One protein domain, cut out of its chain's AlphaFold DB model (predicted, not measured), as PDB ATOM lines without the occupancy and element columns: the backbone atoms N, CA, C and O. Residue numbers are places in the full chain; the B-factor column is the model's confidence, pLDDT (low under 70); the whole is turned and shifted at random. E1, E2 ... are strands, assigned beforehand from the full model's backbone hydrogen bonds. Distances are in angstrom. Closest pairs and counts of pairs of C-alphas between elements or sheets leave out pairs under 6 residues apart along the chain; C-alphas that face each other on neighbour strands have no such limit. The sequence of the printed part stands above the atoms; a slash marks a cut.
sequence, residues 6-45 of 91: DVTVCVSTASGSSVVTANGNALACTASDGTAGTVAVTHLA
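Overview. This is residues 6 to 45 of the 91 residues of an uncharacterized protein of Paraburkholderia humisilvae (UniProt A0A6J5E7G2). A small sheet is built on one long, bent strand, E3, with E1 beside most of it and short E2 beside its first residues. A long loop, residues 12 to 27, pairs briefly with E3 at residues 17 to 18 and reaches out to Asn 23. The 40 printed residues hold no named helix and three strands, E1, E2, E3, in antiparallel order E1 - E3 - E2; the class is all strand, with 18 residues in named elements. The whole is compact but flat, radius of gyration of the C-alphas 10.0 A, spans 27 by 26 by 13 A.

Arrangement. E1, residues 6 to 11, is antiparallel to E3, residues 36 to 44, at 154 degrees; N 9 and O 40 are 2.9 A apart. E2, residues 28 to 30, forms a hairpin with E3; N 37 and O 29 are 2.8 A apart.

Along the chain. E1 begins at C-alpha 6 (-37.126, -35.518, -9.835) and spans 14.4 A; E2 spans 7.1 A. E3 spans 22.2 A, bends by 61 degrees at residue 41 and ends at C-alpha 44 (-35.325, -37.724, -15.517).

Size, cuts and confidence. The farthest C-alphas, of Asn 23 and Ala 45, are 30.9 A apart. The printed part has no cut; the link E1 to E2 is long. Residues 13 to 16 and 45 have pLDDT under 70.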
ATOM      1  N   ASP A   6     -37.926 -34.800 -10.813       81.06
ATOM      2  CA  ASP A   6     -37.126 -35.518  -9.835       81.06
ATOM      3  C   ASP A   6     -37.904 -36.743  -9.350       81.06
ATOM      4  O   ASP A   6     -39.016 -36.627  -8.825       81.06
ATOM      5  N   VAL A   7     -37.322 -37.927  -9.538       81.19
ATOM      6  CA  VAL A   7     -37.905 -39.190  -9.079       81.19
ATOM      7  C   VAL A   7     -36.952 -39.852  -8.100       81.19
ATOM      8  O   VAL A   7     -35.749 -39.971  -8.332       81.19
ATOM      9  N   THR A   8     -37.514 -40.311  -6.992       86.12
ATOM     10  CA  THR A   8     -36.794 -41.068  -5.975       86.12
ATOM     11  C   THR A   8     -36.787 -42.544  -6.353       86.12
ATOM     12  O   THR A   8     -37.847 -43.157  -6.475       86.12
ATOM     13  N   VAL A   9     -35.602 -43.124  -6.533       85.56
ATOM     14  CA  VAL A   9     -35.424 -44.519  -6.964       85.56
ATOM     15  C   VAL A   9     -34.446 -45.262  -6.060       85.56
ATOM     16  O   VAL A   9     -33.560 -44.666  -5.448       85.56
ATOM     17  N   CYS A  10     -34.615 -46.582  -5.977       87.94
ATOM     18  CA  CYS A  10     -33.658 -47.451  -5.304       87.94
ATOM     19  C   CYS A  10     -32.528 -47.809  -6.271       87.94
ATOM     20  O   CYS A  10     -32.791 -48.396  -7.321       87.94
ATOM     21  N   VAL A  11     -31.287 -47.460  -5.928       85.06
ATOM     22  CA  VAL A  11     -30.108 -47.738  -6.759       85.06
ATOM     23  C   VAL A  11     -29.120 -48.634  -6.018       85.06
ATOM     24  O   VAL A  11     -28.854 -48.452  -4.828       85.06
ATOM     25  N   SER A  12     -28.565 -49.610  -6.735       76.00
ATOM     26  CA  SER A  12     -27.551 -50.547  -6.230       76.00
ATOM     27  C   SER A  12     -26.157 -49.913  -6.121       76.00
ATOM     28  O   SER A  12     -25.342 -50.339  -5.306       76.00
ATOM     29  N   THR A  13     -25.901 -48.845  -6.880       68.25
ATOM     30  CA  THR A  13     -24.679 -48.030  -6.829       68.25
ATOM     31  C   THR A  13     -25.061 -46.561  -6.692       68.25
ATOM     32  O   THR A  13     -25.836 -46.045  -7.499       68.25
ATOM     33  N   ALA A  14     -24.520 -45.878  -5.677       60.72
ATOM     34  CA  ALA A  14     -24.794 -44.467  -5.408       60.72
ATOM     35  C   ALA A  14     -24.335 -43.592  -6.588       60.72
ATOM     36  O   ALA A  14     -23.170 -43.220  -6.697       60.72
ATOM     37  N   SER A  15     -25.268 -43.291  -7.485       57.91
ATOM     38  CA  SER A  15     -25.026 -42.527  -8.706       57.91
ATOM     39  C   SER A  15     -25.925 -41.291  -8.668       57.91
ATOM     40  O   SER A  15     -26.960 -41.263  -9.321       57.91
ATOM     41  N   GLY A  16     -25.590 -40.301  -7.831       62.31
ATOM     42  CA  GLY A  16     -26.341 -39.040  -7.736       62.31
ATOM     43  C   GLY A  16     -26.570 -38.533  -6.311       62.31
ATOM     44  O   GLY A  16     -25.899 -38.954  -5.368       62.31
ATOM     45  N   SER A  17     -27.523 -37.611  -6.167       74.88
ATOM     46  CA  SER A  17     -27.951 -37.053  -4.879       74.88
ATOM     47  C   SER A  17     -28.660 -38.124  -4.050       74.88
ATOM     48  O   SER A  17     -29.736 -38.593  -4.419       74.88
ATOM     49  N   SER A  18     -28.063 -38.531  -2.931       78.88
ATOM     50  CA  SER A  18     -28.636 -39.542  -2.040       78.88
ATOM     51  C   SER A  18     -29.609 -38.928  -1.032       78.88
ATOM     52  O   SER A  18     -29.419 -37.811  -0.548       78.88
ATOM     53  N   VAL A  19     -30.663 -39.674  -0.698       80.94
ATOM     54  CA  VAL A  19     -31.578 -39.306   0.388       80.94
ATOM     55  C   VAL A  19     -30.965 -39.761   1.708       80.94
ATOM     56  O   VAL A  19     -30.684 -40.945   1.913       80.94
ATOM     57  N   VAL A  20     -30.757 -38.807   2.613       85.38
ATOM     58  CA  VAL A  20     -30.130 -39.026   3.918       85.38
ATOM     59  C   VAL A  20     -31.157 -38.745   5.015       85.38
ATOM     60  O   VAL A  20     -31.913 -37.778   4.950       85.38
ATOM     61  N   THR A  21     -31.208 -39.609   6.026       80.81
ATOM     62  CA  THR A  21     -32.056 -39.419   7.215       80.81
ATOM     63  C   THR A  21     -31.526 -38.253   8.056       80.81
ATOM     64  O   THR A  21     -30.345 -37.928   7.985       80.81
ATOM     65  N   ALA A  22     -32.346 -37.674   8.938       84.44
ATOM     66  CA  ALA A  22     -31.920 -36.636   9.892       84.44
ATOM     67  C   ALA A  22     -30.678 -37.019  10.734       84.44
ATOM     68  O   ALA A  22     -29.944 -36.149  11.188       84.44
ATOM     69  N   ASN A  23     -30.417 -38.321  10.890       85.56
ATOM     70  CA  ASN A  23     -29.252 -38.874  11.585       85.56
ATOM     71  C   ASN A  23     -27.977 -38.940  10.717       85.56
ATOM     72  O   ASN A  23     -26.982 -39.507  11.155       85.56
ATOM     73  N   GLY A  24     -28.003 -38.435   9.480       83.00
ATOM     74  CA  GLY A  24     -26.850 -38.435   8.572       83.00
ATOM     75  C   GLY A  24     -26.603 -39.749   7.820       83.00
ATOM     76  O   GLY A  24     -25.645 -39.841   7.059       83.00
ATOM     77  N   ASN A  25     -27.469 -40.755   7.981       86.88
ATOM     78  CA  ASN A  25     -27.329 -42.061   7.328       86.88
ATOM     79  C   ASN A  25     -28.125 -42.138   6.020       86.88
ATOM     80  O   ASN A  25     -29.259 -41.655   5.956       86.88
ATOM     81  N   ALA A  26     -27.562 -42.790   4.998       83.44
ATOM     82  CA  ALA A  26     -28.260 -43.053   3.741       83.44
ATOM     83  C   ALA A  26     -29.510 -43.916   3.974       83.44
ATOM     84  O   ALA A  26     -29.478 -44.876   4.750       83.44
ATOM     85  N   LEU A  27     -30.609 -43.579   3.300       87.94
ATOM     86  CA  LEU A  27     -31.834 -44.369   3.365       87.94
ATOM     87  C   LEU A  27     -31.653 -45.654   2.548       87.94
ATOM     88  O   LEU A  27     -31.535 -45.610   1.324       87.94
ATOM     89  N   ALA A  28     -31.607 -46.794   3.233       88.56
ATOM     90  CA  ALA A  28     -31.535 -48.100   2.596       88.56
ATOM     91  C   ALA A  28     -32.879 -48.473   1.958       88.56
ATOM     92  O   ALA A  28     -33.947 -48.149   2.481       88.56
ATOM     93  N   CYS A  29     -32.820 -49.188   0.841       88.62
ATOM     94  CA  CYS A  29     -33.983 -49.740   0.163       88.62
ATOM     95  C   CYS A  29     -33.648 -51.119  -0.405       88.62
ATOM     96  O   CYS A  29     -32.493 -51.420  -0.704       88.62
ATOM     97  N   THR A  30     -34.674 -51.946  -0.565       91.06
ATOM     98  CA  THR A  30     -34.579 -53.212  -1.290       91.06
ATOM     99  C   THR A  30     -35.368 -53.048  -2.574       91.06
ATOM    100  O   THR A  30     -36.556 -52.718  -2.529       91.06
ATOM    101  N   ALA A  31     -34.704 -53.215  -3.713       84.56
ATOM    102  CA  ALA A  31     -35.356 -53.180  -5.011       84.56
ATOM    103  C   ALA A  31     -36.295 -54.390  -5.175       84.56
ATOM    104  O   ALA A  31     -36.195 -55.388  -4.459       84.56
ATOM    105  N   SER A  32     -37.246 -54.296  -6.106       85.31
ATOM    106  CA  SER A  32     -38.276 -55.328  -6.308       85.31
ATOM    107  C   SER A  32     -37.715 -56.691  -6.741       85.31
ATOM    108  O   SER A  32     -38.412 -57.695  -6.644       85.31
ATOM    109  N   ASP A  33     -36.468 -56.731  -7.210       85.19
ATOM    110  CA  ASP A  33     -35.693 -57.931  -7.548       85.19
ATOM    111  C   ASP A  33     -34.974 -58.555  -6.331       85.19
ATOM    112  O   ASP A  33     -34.323 -59.590  -6.459       85.19
ATOM    113  N   GLY A  34     -35.099 -57.950  -5.144       85.25
ATOM    114  CA  GLY A  34     -34.444 -58.380  -3.909       85.25
ATOM    115  C   GLY A  34     -33.051 -57.781  -3.692       85.25
ATOM    116  O   GLY A  34     -32.419 -58.078  -2.676       85.25
ATOM    117  N   THR A  35     -32.565 -56.929  -4.599       88.12
ATOM    118  CA  THR A  35     -31.234 -56.322  -4.490       88.12
ATOM    119  C   THR A  35     -31.224 -55.213  -3.434       88.12
ATOM    120  O   THR A  35     -32.079 -54.326  -3.434       88.12
ATOM    121  N   ALA A  36     -30.244 -55.235  -2.526       88.00
ATOM    122  CA  ALA A  36     -30.049 -54.167  -1.548       88.00
ATOM    123  C   ALA A  36     -29.414 -52.930  -2.203       88.00
ATOM    124  O   ALA A  36     -28.469 -53.044  -2.986       88.00
ATOM    125  N   GLY A  37     -29.908 -51.747  -1.849       88.06
ATOM    126  CA  GLY A  37     -29.442 -50.477  -2.388       88.06
ATOM    127  C   GLY A  37     -29.710 -49.298  -1.459       88.06
ATOM    128  O   GLY A  37     -30.093 -49.449  -0.295       88.06
ATOM    129  N   THR A  38     -29.501 -48.098  -1.991       88.81
ATOM    130  CA  THR A  38     -29.810 -46.839  -1.301       88.81
ATOM    131  C   THR A  38     -30.727 -45.980  -2.151       88.81
ATOM    132  O   THR A  38     -30.744 -46.081  -3.379       88.81
ATOM    133  N   VAL A  39     -31.523 -45.153  -1.489       89.25
ATOM    134  CA  VAL A  39     -32.468 -44.262  -2.147       89.25
ATOM    135  C   VAL A  39     -31.730 -43.036  -2.683       89.25
ATOM    136  O   VAL A  39     -31.083 -42.308  -1.924       89.25
ATOM    137  N   ALA A  40     -31.857 -42.783  -3.983       87.38
ATOM    138  CA  ALA A  40     -31.278 -41.626  -4.653       87.38
ATOM    139  C   ALA A  40     -32.333 -40.871  -5.467       87.38
ATOM    140  O   ALA A  40     -33.277 -41.462  -5.999       87.38
ATOM    141  N   VAL A  41     -32.159 -39.555  -5.568       84.81
ATOM    142  CA  VAL A  41     -32.962 -38.700  -6.440       84.81
ATOM    143  C   VAL A  41     -32.299 -38.684  -7.808       84.81
ATOM    144  O   VAL A  41     -31.151 -38.257  -7.951       84.81
ATOM    145  N   THR A  42     -33.023 -39.177  -8.807       84.38
ATOM    146  CA  THR A  42     -32.582 -39.170 -10.200       84.38
ATOM    147  C   THR A  42     -33.412 -38.162 -10.972       84.38
ATOM    148  O   THR A  42     -34.642 -38.192 -10.937       84.38
ATOM    149  N   HIS A  43     -32.725 -37.282 -11.689       78.88
ATOM    150  CA  HIS A  43     -33.366 -36.310 -12.552       78.88
ATOM    151  C   HIS A  43     -33.653 -36.961 -13.908       78.88
ATOM    152  O   HIS A  43     -32.731 -37.224 -14.688       78.88
ATOM    153  N   LEU A  44     -34.925 -37.227 -14.205       72.88
ATOM    154  CA  LEU A  44     -35.325 -37.724 -15.517       72.88
ATOM    155  C   LEU A  44     -35.490 -36.537 -16.462       72.88
ATOM    156  O   LEU A  44     -36.406 -35.725 -16.331       72.88
ATOM    157  N   ALA A  45     -34.597 -36.442 -17.443       68.62
ATOM    158  CA  ALA A  45     -34.881 -35.652 -18.625       68.62
ATOM    159  C   ALA A  45     -35.827 -36.477 -19.505       68.62
ATOM    160  O   ALA A  45     -35.421 -37.504 -20.052       68.62
TER     161      ALA A  45